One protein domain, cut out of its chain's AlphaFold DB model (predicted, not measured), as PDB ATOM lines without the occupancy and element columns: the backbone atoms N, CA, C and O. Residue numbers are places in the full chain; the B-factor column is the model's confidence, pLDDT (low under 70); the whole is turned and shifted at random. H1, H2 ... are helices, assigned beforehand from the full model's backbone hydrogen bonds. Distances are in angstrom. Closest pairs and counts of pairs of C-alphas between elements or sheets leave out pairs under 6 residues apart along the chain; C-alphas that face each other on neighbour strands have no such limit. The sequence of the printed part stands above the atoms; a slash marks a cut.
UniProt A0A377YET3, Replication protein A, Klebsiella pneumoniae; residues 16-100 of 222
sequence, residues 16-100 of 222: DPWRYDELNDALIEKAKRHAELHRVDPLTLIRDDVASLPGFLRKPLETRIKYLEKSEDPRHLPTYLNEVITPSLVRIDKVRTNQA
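Overview. This is residues 16 to 100 of the 222 residues of the protein "Replication protein A" of Klebsiella pneumoniae (UniProt A0A377YET3). A small body of H2, H3, the last part of H1 and the first part of H4 sends out two arms toward the same end: residues 16 to 32, of which 17 to 32 belong to the long helix H1, and residues 93 to 100, of which 93 to 98 belong to H4. H1 meets H2 at a corner, H4 crosses H2, and H3 folds back into H4 as a hairpin, its turn at residues 70 to 75 sticking out at the opposite end. The printed part has 85 residues with four named helices, H1 to H4 in order, and no named strand; its class is all helix. It is loose, with a radius of gyration of the C-alphas of 15.6 A, and elongated, spanning 55 by 29 by 19 A.

Arrangement. H1, residues 17 to 40, touches H2, residues 42 to 52, with residues 34 to 38 alone; the closest C-alphas are those of Leu 37 and Leu 45, 6.3 A apart. They run opposite ways at a steep tilt of 47 degrees. H2 is the hub, touching three helices. With H3, residues 55 to 69, it forms a hairpin at a shallow tilt of 32 degrees, only just short of steep; H3 touches it with residues 58 to 62 alone, closest at the C-alphas of Val 50 and Arg 58, 5.9 A. H4, residues 76 to 98, touches H2 at a steep tilt of 51 degrees, running the same way, with the C-alphas of Ile 46 and Leu 81 closest at 6.8 A. H3 and H4 form a hairpin at a shallow tilt of 19 degrees, where residues 65 to 69 alone touch residues 76 to 77 alone; the C-alphas of Leu 68 and Leu 77 are closest, at 5.3 A. The packing is part aligned, part crossed: two of the four touching pairs are at a shallow tilt. H1 is apart from H3 and H4. Every O i to N i+4 pair is within hydrogen-bond range in H1; the counts are 6 of 7 in H2, 9 of 11 in H3 and 17 of 19 in H4.

Along the chain. H1 begins at C-alpha 17, (276.334, 414.810, 372.038), and measures 34.7 A from first to last C-alpha. H2 measures 16.1 A and begins at C-alpha 42, (258.020, 398.904, 397.132). H3 measures 20.2 A. H4 measures 32.4 A and ends at C-alpha 98, (251.755, 418.032, 380.372).

Size, cuts and confidence. The C-alphas of Asp 16 and Glu 72 are the two farthest apart, 55.2 A. The printed part has no cut; the links H1 to H2 and H2 to H3 are tight, and H3 to H4 is short. Mean pLDDT of the printed part is 81.4; residues 16 to 24 and 34 to 40 are under 70.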
ATOM      1  N   ASP A  16     275.315 419.393 372.366       52.66
ATOM      2  CA  ASP A  16     276.566 418.654 372.565       52.66
ATOM      3  C   ASP A  16     276.257 417.161 372.819       52.66
ATOM      4  O   ASP A  16     275.585 416.867 373.817       52.66
ATOM      5  N   PRO A  17     276.667 416.231 371.929       57.50
ATOM      6  CA  PRO A  17     276.334 414.810 372.038       57.50
ATOM      7  C   PRO A  17     276.643 414.228 373.421       57.50
ATOM      8  O   PRO A  17     275.834 413.493 373.981       57.50
ATOM      9  N   TRP A  18     277.747 414.671 374.028       55.66
ATOM     10  CA  TRP A  18     278.181 414.240 375.356       55.66
ATOM     11  C   TRP A  18     277.227 414.678 376.471       55.66
ATOM     12  O   TRP A  18     276.999 413.936 377.421       55.66
ATOM     13  N   ARG A  19     276.599 415.853 376.345       53.47
ATOM     14  CA  ARG A  19     275.615 416.354 377.318       53.47
ATOM     15  C   ARG A  19     274.291 415.595 377.232       53.47
ATOM     16  O   ARG A  19     273.585 415.481 378.232       53.47
ATOM     17  N   TYR A  20     273.935 415.105 376.044       58.91
ATOM     18  CA  TYR A  20     272.763 414.250 375.859       58.91
ATOM     19  C   TYR A  20     273.000 412.871 376.479       58.91
ATOM     20  O   TYR A  20     272.141 412.379 377.209       58.91
ATOM     21  N   ASP A  21     274.189 412.306 376.260       65.50
ATOM     22  CA  ASP A  21     274.606 411.036 376.851       65.50
ATOM     23  C   ASP A  21     274.682 411.124 378.381       65.50
ATOM     24  O   ASP A  21     274.092 410.288 379.054       65.50
ATOM     25  N   GLU A  22     275.254 412.188 378.957       69.31
ATOM     26  CA  GLU A  22     275.283 412.397 380.416       69.31
ATOM     27  C   GLU A  22     273.881 412.497 381.042       69.31
ATOM     28  O   GLU A  22     273.622 411.930 382.108       69.31
ATOM     29  N   LEU A  23     272.955 413.217 380.397       65.19
ATOM     30  CA  LEU A  23     271.568 413.318 380.863       65.19
ATOM     31  C   LEU A  23     270.848 411.970 380.756       65.19
ATOM     32  O   LEU A  23     270.090 411.606 381.656       65.19
ATOM     33  N   ASN A  24     271.093 411.227 379.679       69.56
ATOM     34  CA  ASN A  24     270.510 409.911 379.460       69.56
ATOM     35  C   ASN A  24     271.071 408.878 380.451       69.56
ATOM     36  O   ASN A  24     270.305 408.144 381.070       69.56
ATOM     37  N   ASP A  25     272.377 408.890 380.699       73.62
ATOM     38  CA  ASP A  25     273.049 408.043 381.683       73.62
ATOM     39  C   ASP A  25     272.566 408.350 383.103       73.62
ATOM     40  O   ASP A  25     272.266 407.434 383.868       73.62
ATOM     41  N   ALA A  26     272.383 409.626 383.455       72.19
ATOM     42  CA  ALA A  26     271.804 410.013 384.740       72.19
ATOM     43  C   ALA A  26     270.358 409.507 384.908       72.19
ATOM     44  O   ALA A  26     269.973 409.078 386.001       72.19
ATOM     45  N   LEU A  27     269.556 409.526 383.836       72.50
ATOM     46  CA  LEU A  27     268.202 408.964 383.825       72.50
ATOM     47  C   LEU A  27     268.221 407.435 383.950       72.50
ATOM     48  O   LEU A  27     267.440 406.884 384.729       72.50
ATOM     49  N   ILE A  28     269.130 406.758 383.245       74.25
ATOM     50  CA  ILE A  28     269.316 405.301 383.294       74.25
ATOM     51  C   ILE A  28     269.763 404.864 384.691       74.25
ATOM     52  O   ILE A  28     269.192 403.932 385.256       74.25
ATOM     53  N   GLU A  29     270.734 405.548 385.292       75.00
ATOM     54  CA  GLU A  29     271.210 405.256 386.646       75.00
ATOM     55  C   GLU A  29     270.138 405.540 387.701       75.00
ATOM     56  O   GLU A  29     269.961 404.751 388.632       75.00
ATOM     57  N   LYS A  30     269.352 406.613 387.541       74.69
ATOM     58  CA  LYS A  30     268.176 406.853 388.386       74.69
ATOM     59  C   LYS A  30     267.171 405.706 388.256       74.69
ATOM     60  O   LYS A  30     266.695 405.220 389.277       74.69
ATOM     61  N   ALA A  31     266.884 405.249 387.037       71.94
ATOM     62  CA  ALA A  31     265.956 404.149 386.781       71.94
ATOM     63  C   ALA A  31     266.453 402.812 387.358       71.94
ATOM     64  O   ALA A  31     265.662 402.077 387.948       71.94
ATOM     65  N   LYS A  32     267.756 402.515 387.264       76.62
ATOM     66  CA  LYS A  32     268.369 401.329 387.887       76.62
ATOM     67  C   LYS A  32     268.256 401.366 389.407       76.62
ATOM     68  O   LYS A  32     267.772 400.398 389.982       76.62
ATOM     69  N   ARG A  33     268.595 402.493 390.047       70.88
ATOM     70  CA  ARG A  33     268.416 402.663 391.503       70.88
ATOM     71  C   ARG A  33     266.957 402.490 391.909       70.88
ATOM     72  O   ARG A  33     266.668 401.807 392.883       70.88
ATOM     73  N   HIS A  34     266.035 403.057 391.137       62.88
ATOM     74  CA  HIS A  34     264.599 402.887 391.354       62.88
ATOM     75  C   HIS A  34     264.191 401.409 391.272       62.88
ATOM     76  O   HIS A  34     263.472 400.914 392.134       62.88
ATOM     77  N   ALA A  35     264.680 400.678 390.264       67.00
ATOM     78  CA  ALA A  35     264.407 399.255 390.063       67.00
ATOM     79  C   ALA A  35     265.022 398.362 391.157       67.00
ATOM     80  O   ALA A  35     264.407 397.379 391.571       67.00
ATOM     81  N   GLU A  36     266.214 398.699 391.645       68.56
ATOM     82  CA  GLU A  36     266.859 398.025 392.775       68.56
ATOM     83  C   GLU A  36     266.092 398.264 394.080       68.56
ATOM     84  O   GLU A  36     265.808 397.309 394.799       68.56
ATOM     85  N   LEU A  37     265.657 399.498 394.347       62.97
ATOM     86  CA  LEU A  37     264.829 399.832 395.511       62.97
ATOM     87  C   LEU A  37     263.453 399.151 395.454       62.97
ATOM     88  O   LEU A  37     263.004 398.596 396.457       62.97
ATOM     89  N   HIS A  38     262.828 399.082 394.272       58.16
ATOM     90  CA  HIS A  38     261.598 398.310 394.048       58.16
ATOM     91  C   HIS A  38     261.750 396.820 394.382       58.16
ATOM     92  O   HIS A  38     260.786 396.197 394.826       58.16
ATOM     93  N   ARG A  39     262.933 396.232 394.149       61.75
ATOM     94  CA  ARG A  39     263.215 394.825 394.474       61.75
ATOM     95  C   ARG A  39     263.366 394.582 395.975       61.75
ATOM     96  O   ARG A  39     263.122 393.462 396.413       61.75
ATOM     97  N   VAL A  40     263.786 395.595 396.733       65.38
ATOM     98  CA  VAL A  40     264.052 395.487 398.175       65.38
ATOM     99  C   VAL A  40     262.788 395.763 398.995       65.38
ATOM    100  O   VAL A  40     262.474 394.967 399.876       65.38
ATOM    101  N   ASP A  41     262.044 396.834 398.693       77.19
ATOM    102  CA  ASP A  41     260.729 397.128 399.288       77.19
ATOM    103  C   ASP A  41     259.980 398.229 398.493       77.19
ATOM    104  O   ASP A  41     260.402 399.391 398.498       77.19
ATOM    105  N   PRO A  42     258.828 397.922 397.862       75.56
ATOM    106  CA  PRO A  42     258.020 398.904 397.132       75.56
ATOM    107  C   PRO A  42     257.597 400.126 397.964       75.56
ATOM    108  O   PRO A  42     257.396 401.204 397.407       75.56
ATOM    109  N   LEU A  43     257.455 399.981 399.288       81.56
ATOM    110  CA  LEU A  43     257.013 401.067 400.169       81.56
ATOM    111  C   LEU A  43     258.119 402.089 400.451       81.56
ATOM    112  O   LEU A  43     257.820 403.256 400.710       81.56
ATOM    113  N   THR A  44     259.382 401.664 400.392       84.19
ATOM    114  CA  THR A  44     260.550 402.534 400.591       84.19
ATOM    115  C   THR A  44     260.653 403.562 399.468       84.19
ATOM    116  O   THR A  44     260.838 404.747 399.727       84.19
ATOM    117  N   LEU A  45     260.387 403.146 398.234       83.75
ATOM    118  CA  LEU A  45     260.387 404.048 397.093       83.75
ATOM    119  C   LEU A  45     259.319 405.148 397.199       83.75
ATOM    120  O   LEU A  45     259.613 406.321 396.999       83.75
ATOM    121  N   ILE A  46     258.088 404.783 397.573       86.75
ATOM    122  CA  ILE A  46     256.994 405.756 397.725       86.75
ATOM    123  C   ILE A  46     257.382 406.835 398.751       86.75
ATOM    124  O   ILE A  46     257.013 408.002 398.617       86.75
ATOM    125  N   ARG A  47     258.150 406.464 399.783       87.62
ATOM    126  CA  ARG A  47     258.656 407.406 400.792       87.62
ATOM    127  C   ARG A  47     259.720 408.336 400.221       87.62
ATOM    128  O   ARG A  47     259.663 409.529 400.514       87.62
ATOM    129  N   ASP A  48     260.636 407.823 399.409       87.75
ATOM    130  CA  ASP A  48     261.657 408.632 398.735       87.75
ATOM    131  C   ASP A  48     261.019 409.628 397.754       87.75
ATOM    132  O   ASP A  48     261.371 410.814 397.739       87.75
ATOM    133  N   ASP A  49     259.995 409.194 397.021       87.94
ATOM    134  CA  ASP A  49     259.223 410.061 396.133       87.94
ATOM    135  C   ASP A  49     258.513 411.169 396.915       87.94
ATOM    136  O   ASP A  49     258.591 412.343 396.541       87.94
ATOM    137  N   VAL A  50     257.888 410.842 398.053       90.19
ATOM    138  CA  VAL A  50     257.312 411.847 398.963       90.19
ATOM    139  C   VAL A  50     258.389 412.793 399.494       90.19
ATOM    140  O   VAL A  50     258.147 414.000 399.579       90.19
ATOM    141  N   ALA A  51     259.581 412.287 399.817       89.19
ATOM    142  CA  ALA A  51     260.689 413.093 400.322       89.19
ATOM    143  C   ALA A  51     261.183 414.127 399.294       89.19
ATOM    144  O   ALA A  51     261.607 415.227 399.681       89.19
ATOM    145  N   SER A  52     261.068 413.798 398.003       87.56
ATOM    146  CA  SER A  52     261.401 414.676 396.874       87.56
ATOM    147  C   SER A  52     260.395 415.818 396.645       87.56
ATOM    148  O   SER A  52     260.713 416.789 395.955       87.56
ATOM    149  N   LEU A  53     259.193 415.746 397.235       88.12
ATOM    150  CA  LEU A  53     258.162 416.768 397.063       88.12
ATOM    151  C   LEU A  53     258.510 418.090 397.783       88.12
ATOM    152  O   LEU A  53     259.173 418.099 398.827       88.12
ATOM    153  N   PRO A  54     257.977 419.230 397.303       85.19
ATOM    154  CA  PRO A  54     258.066 420.506 398.004       85.19
ATOM    155  C   PRO A  54     257.495 420.441 399.422       85.19
ATOM    156  O   PRO A  54     256.499 419.765 399.689       85.19
ATOM    157  N   GLY A  55     258.060 421.241 400.329       84.81
ATOM    158  CA  GLY A  55     257.769 421.163 401.763       84.81
ATOM    159  C   GLY A  55     256.289 421.273 402.152       84.81
ATOM    160  O   GLY A  55     255.882 420.652 403.129       84.81
ATOM    161  N   PHE A  56     255.465 422.022 401.416       84.50
ATOM    162  CA  PHE A  56     254.036 422.150 401.732       84.50
ATOM    163  C   PHE A  56     253.205 420.919 401.322       84.50
ATOM    164  O   PHE A  56     252.171 420.680 401.939       84.50
ATOM    165  N   LEU A  57     253.645 420.135 400.328       86.81
ATOM    166  CA  LEU A  57     253.050 418.833 399.989       86.81
ATOM    167  C   LEU A  57     253.636 417.730 400.868       86.81
ATOM    168  O   LEU A  57     252.908 416.894 401.392       86.81
ATOM    169  N   ARG A  58     254.952 417.771 401.071       92.25
ATOM    170  CA  ARG A  58     255.702 416.763 401.813       92.25
ATOM    171  C   ARG A  58     255.332 416.714 403.293       92.25
ATOM    172  O   ARG A  58     255.010 415.647 403.798       92.25
ATOM    173  N   LYS A  59     255.338 417.852 404.002       92.56
ATOM    174  CA  LYS A  59     255.169 417.882 405.471       92.56
ATOM    175  C   LYS A  59     253.856 417.248 405.964       92.56
ATOM    176  O   LYS A  59     253.914 416.474 406.925       92.56
ATOM    177  N   PRO A  60     252.678 417.528 405.364       92.94
ATOM    178  CA  PRO A  60     251.438 416.861 405.764       92.94
ATOM    179  C   PRO A  60     251.489 415.344 405.551       92.94
ATOM    180  O   PRO A  60     251.063 414.592 406.428       92.94
ATOM    181  N   LEU A  61     252.057 414.897 404.424       93.12
ATOM    182  CA  LEU A  61     252.196 413.477 404.094       93.12
ATOM    183  C   LEU A  61     253.165 412.774 405.050       93.12
ATOM    184  O   LEU A  61     252.803 411.760 405.632       93.12
ATOM    185  N   GLU A  62     254.342 413.350 405.303       93.06
ATOM    186  CA  GLU A  62     255.315 412.835 406.277       93.06
ATOM    187  C   GLU A  62     254.712 412.720 407.681       93.06
ATOM    188  O   GLU A  62     254.937 411.735 408.382       93.06
ATOM    189  N   THR A  63     253.927 413.716 408.100       93.75
ATOM    190  CA  THR A  63     253.261 413.698 409.410       93.75
ATOM    191  C   THR A  63     252.261 412.548 409.487       93.75
ATOM    192  O   THR A  63     252.210 411.835 410.492       93.75
ATOM    193  N   ARG A  64     251.490 412.325 408.415       93.50
ATOM    194  CA  ARG A  64     250.535 411.218 408.344       93.50
ATOM    195  C   ARG A  64     251.232 409.860 408.286       93.50
ATOM    196  O   ARG A  64     250.796 408.958 408.992       93.50
ATOM    197  N   ILE A  65     252.320 409.728 407.530       93.00
ATOM    198  CA  ILE A  65     253.146 408.512 407.478       93.00
ATOM    199  C   ILE A  65     253.666 408.172 408.880       93.00
ATOM    200  O   ILE A  65     253.405 407.075 409.362       93.00
ATOM    201  N   LYS A  66     254.278 409.132 409.588       93.56
ATOM    202  CA  LYS A  66     254.774 408.941 410.968       93.56
ATOM    203  C   LYS A  66     253.685 408.546 411.962       93.56
ATOM    204  O   LYS A  66     253.948 407.844 412.934       93.56
ATOM    205  N   TYR A  67     252.465 409.039 411.760       93.62
ATOM    206  CA  TYR A  67     251.317 408.631 412.563       93.62
ATOM    207  C   TYR A  67     250.918 407.177 412.271       93.62
ATOM    208  O   TYR A  67     250.704 406.408 413.204       93.62
ATOM    209  N   LEU A  68     250.857 406.787 410.995       92.62
ATOM    210  CA  LEU A  68     250.479 405.433 410.579       92.62
ATOM    211  C   LEU A  68     251.552 404.384 410.891       92.62
ATOM    212  O   LEU A  68     251.211 403.230 411.099       92.62
ATOM    213  N   GLU A  69     252.822 404.773 410.998       90.50
ATOM    214  CA  GLU A  69     253.897 403.904 411.502       90.50
ATOM    215  C   GLU A  69     253.677 403.461 412.951       90.50
ATOM    216  O   GLU A  69     254.129 402.393 413.346       90.50
ATOM    217  N   LYS A  70     252.985 404.284 413.746       93.06
ATOM    218  CA  LYS A  70     252.647 403.989 415.145       93.06
ATOM    219  C   LYS A  70     251.287 403.303 415.293       93.06
ATOM    220  O   LYS A  70     250.841 403.092 416.417       93.06
ATOM    221  N   SER A  71     250.603 403.022 414.185       91.81
ATOM    222  CA  SER A  71     249.309 402.344 414.183       91.81
ATOM    223  C   SER A  71     249.461 400.886 414.617       91.81
ATOM    224  O   SER A  71     250.396 400.210 414.201       91.81
ATOM    225  N   GLU A  72     248.495 400.387 415.388       87.88
ATOM    226  CA  GLU A  72     248.447 398.980 415.807       87.88
ATOM    227  C   GLU A  72     248.161 398.024 414.636       87.88
ATOM    228  O   GLU A  72     248.647 396.895 414.641       87.88
ATOM    229  N   ASP A  73     247.411 398.464 413.614       92.19
ATOM    230  CA  ASP A  73     247.195 397.664 412.399       92.19
ATOM    231  C   ASP A  73     248.351 397.882 411.400       92.19
ATOM    232  O   ASP A  73     248.488 398.994 410.864       92.19
ATOM    233  N   PRO A  74     249.156 396.840 411.097       87.38
ATOM    234  CA  PRO A  74     250.296 396.940 410.186       87.38
ATOM    235  C   PRO A  74     249.886 397.173 408.725       87.38
ATOM    236  O   PRO A  74     250.736 397.521 407.906       87.38
ATOM    237  N   ARG A  75     248.606 397.006 408.368       90.81
ATOM    238  CA  ARG A  75     248.097 397.226 407.002       90.81
ATOM    239  C   ARG A  75     247.846 398.696 406.696       90.81
ATOM    240  O   ARG A  75     247.926 399.092 405.539       90.81
ATOM    241  N   HIS A  76     247.588 399.520 407.711       92.62
ATOM    242  CA  HIS A  76     247.203 400.918 407.509       92.62
ATOM    243  C   HIS A  76     248.243 401.729 406.727       92.62
ATOM    244  O   HIS A  76     247.883 402.522 405.856       92.62
ATOM    245  N   LEU A  77     249.529 401.535 407.022       91.06
ATOM    246  CA  LEU A  77     250.610 402.236 406.336       91.06
ATOM    247  C   LEU A  77     250.749 401.778 404.865       91.06
ATOM    248  O   LEU A  77     250.675 402.646 403.994       91.06
ATOM    249  N   PRO A  78     250.891 400.472 404.549       91.12
ATOM    250  CA  PRO A  78     250.888 399.989 403.167       91.12
ATOM    251  C   PRO A  78     249.651 400.415 402.369       91.12
ATOM    252  O   PRO A  78     249.792 400.847 401.226       91.12
ATOM    253  N   THR A  79     248.452 400.342 402.959       93.25
ATOM    254  CA  THR A  79     247.207 400.785 402.316       93.25
ATOM    255  C   THR A  79     247.260 402.275 401.998       93.25
ATOM    256  O   THR A  79     247.002 402.669 400.869       93.25
ATOM    257  N   TYR A  80     247.669 403.122 402.944       92.88
ATOM    258  CA  TYR A  80     247.770 404.562 402.702       92.88
ATOM    259  C   TYR A  80     248.806 404.917 401.625       92.88
ATOM    260  O   TYR A  80     248.537 405.754 400.760       92.88
ATOM    261  N   LEU A  81     249.976 404.273 401.653       92.00
ATOM    262  CA  LEU A  81     251.022 404.493 400.654       92.00
ATOM    263  C   LEU A  81     250.526 404.118 399.250       92.00
ATOM    264  O   LEU A  81     250.624 404.932 398.335       92.00
ATOM    265  N   ASN A  82     249.921 402.939 399.094       90.31
ATOM    266  CA  ASN A  82     249.494 402.446 397.784       90.31
ATOM    267  C   ASN A  82     248.194 403.076 397.273       90.31
ATOM    268  O   ASN A  82     248.092 403.370 396.087       90.31
ATOM    269  N   GLU A  83     247.198 403.284 398.133       90.75
ATOM    270  CA  GLU A  83     245.861 403.718 397.704       90.75
ATOM    271  C   GLU A  83     245.689 405.241 397.714       90.75
ATOM    272  O   GLU A  83     244.819 405.760 397.016       90.75
ATOM    273  N   VAL A  84     246.512 405.983 398.468       90.38
ATOM    274  CA  VAL A  84     246.398 407.450 398.566       90.38
ATOM    275  C   VAL A  84     247.609 408.158 397.973       90.38
ATOM    276  O   VAL A  84     247.453 409.078 397.160       90.38
ATOM    277  N   ILE A  85     248.819 407.754 398.366       91.69
ATOM    278  CA  ILE A  85     250.036 408.459 397.949       91.69
ATOM    279  C   ILE A  85     250.398 408.123 396.503       91.69
ATOM    280  O   ILE A  85     250.561 409.056 395.718       91.69
ATOM    281  N   THR A  86     250.454 406.845 396.115       91.50
ATOM    282  CA  THR A  86     250.821 406.455 394.742       91.50
ATOM    283  C   THR A  86     249.950 407.143 393.677       91.50
ATOM    284  O   THR A  86     250.518 407.774 392.784       91.50
ATOM    285  N   PRO A  87     248.600 407.165 393.766       90.25
ATOM    286  CA  PRO A  87     247.778 407.887 392.790       90.25
ATOM    287  C   PRO A  87     248.041 409.398 392.785       90.25
ATOM    288  O   PRO A  87     248.002 410.039 391.733       90.25
ATOM    289  N   SER A  88     248.340 409.979 393.952       88.56
ATOM    290  CA  SER A  88     248.672 411.401 394.070       88.56
ATOM    291  C   SER A  88     250.001 411.738 393.389       88.56
ATOM    292  O   SER A  88     250.075 412.761 392.707       88.56
ATOM    293  N   LEU A  89     251.019 410.886 393.541       88.69
ATOM    294  CA  LEU A  89     252.325 411.026 392.891       88.69
ATOM    295  C   LEU A  89     252.213 410.863 391.371       88.69
ATOM    296  O   LEU A  89     252.677 411.729 390.635       88.69
ATOM    297  N   VAL A  90     251.498 409.833 390.901       88.69
ATOM    298  CA  VAL A  90     251.236 409.615 389.465       88.69
ATOM    299  C   VAL A  90     250.548 410.827 388.837       88.69
ATOM    300  O   VAL A  90     250.904 411.252 387.738       88.69
ATOM    301  N   ARG A  91     249.582 411.431 389.539       86.06
ATOM    302  CA  ARG A  91     248.925 412.658 389.074       86.06
ATOM    303  C   ARG A  91     249.904 413.829 388.984       86.06
ATOM    304  O   ARG A  91     249.867 414.553 387.997       86.06
ATOM    305  N   ILE A  92     250.773 414.018 389.979       85.56
ATOM    306  CA  ILE A  92     251.791 415.082 389.955       85.56
ATOM    307  C   ILE A  92     252.726 414.905 388.751       85.56
ATOM    308  O   ILE A  92     252.980 415.872 388.036       85.56
ATOM    309  N   ASP A  93     253.186 413.686 388.483       84.69
ATOM    310  CA  ASP A  93     254.064 413.403 387.340       84.69
ATOM    311  C   ASP A  93     253.368 413.585 385.991       84.69
ATOM    312  O   ASP A  93     253.955 414.126 385.047       84.69
ATOM    313  N   LYS A  94     252.087 413.220 385.900       83.62
ATOM    314  CA  LYS A  94     251.273 413.515 384.719       83.62
ATOM    315  C   LYS A  94     251.170 415.022 384.470       83.62
ATOM    316  O   LYS A  94     251.408 415.465 383.349       83.62
ATOM    317  N   VAL A  95     250.885 415.807 385.512       79.44
ATOM    318  CA  VAL A  95     250.823 417.276 385.429       79.44
ATOM    319  C   VAL A  95     252.172 417.843 384.961       79.44
ATOM    320  O   VAL A  95     252.204 418.680 384.061       79.44
ATOM    321  N   ARG A  96     253.294 417.350 385.509       82.06
ATOM    322  CA  ARG A  96     254.653 417.740 385.083       82.06
ATOM    323  C   ARG A  96     254.903 417.436 383.605       82.06
ATOM    324  O   ARG A  96     255.475 418.263 382.903       82.06
ATOM    325  N   THR A  97     254.455 416.277 383.126       78.75
ATOM    326  CA  THR A  97     254.625 415.866 381.722       78.75
ATOM    327  C   THR A  97     253.816 416.756 380.781       78.75
ATOM    328  O   THR A  97     254.333 417.190 379.755       78.75
ATOM    329  N   ASN A  98     252.578 417.101 381.149       72.25
ATOM    330  CA  ASN A  98     251.755 418.032 380.372       72.25
ATOM    331  C   ASN A  98     252.410 419.423 380.294       72.25
ATOM    332  O   ASN A  98     252.460 420.034 379.232       72.25
ATOM    333  N   GLN A  99     252.998 419.883 381.401       71.62
ATOM    334  CA  GLN A  99     253.707 421.169 381.496       71.62
ATOM    335  C   GLN A  99     255.094 421.160 380.827       71.62
ATOM    336  O   GLN A  99     255.766 422.189 380.784       71.62
ATOM    337  N   ALA A 100     255.530 420.022 380.281       70.31
ATOM    338  CA  ALA A 100     256.790 419.890 379.560       70.31
ATOM    339  C   ALA A 100     256.649 420.094 378.038       70.31
ATOM    340  O   ALA A 100     257.618 419.872 377.312       70.31
TER     341      ALA A 100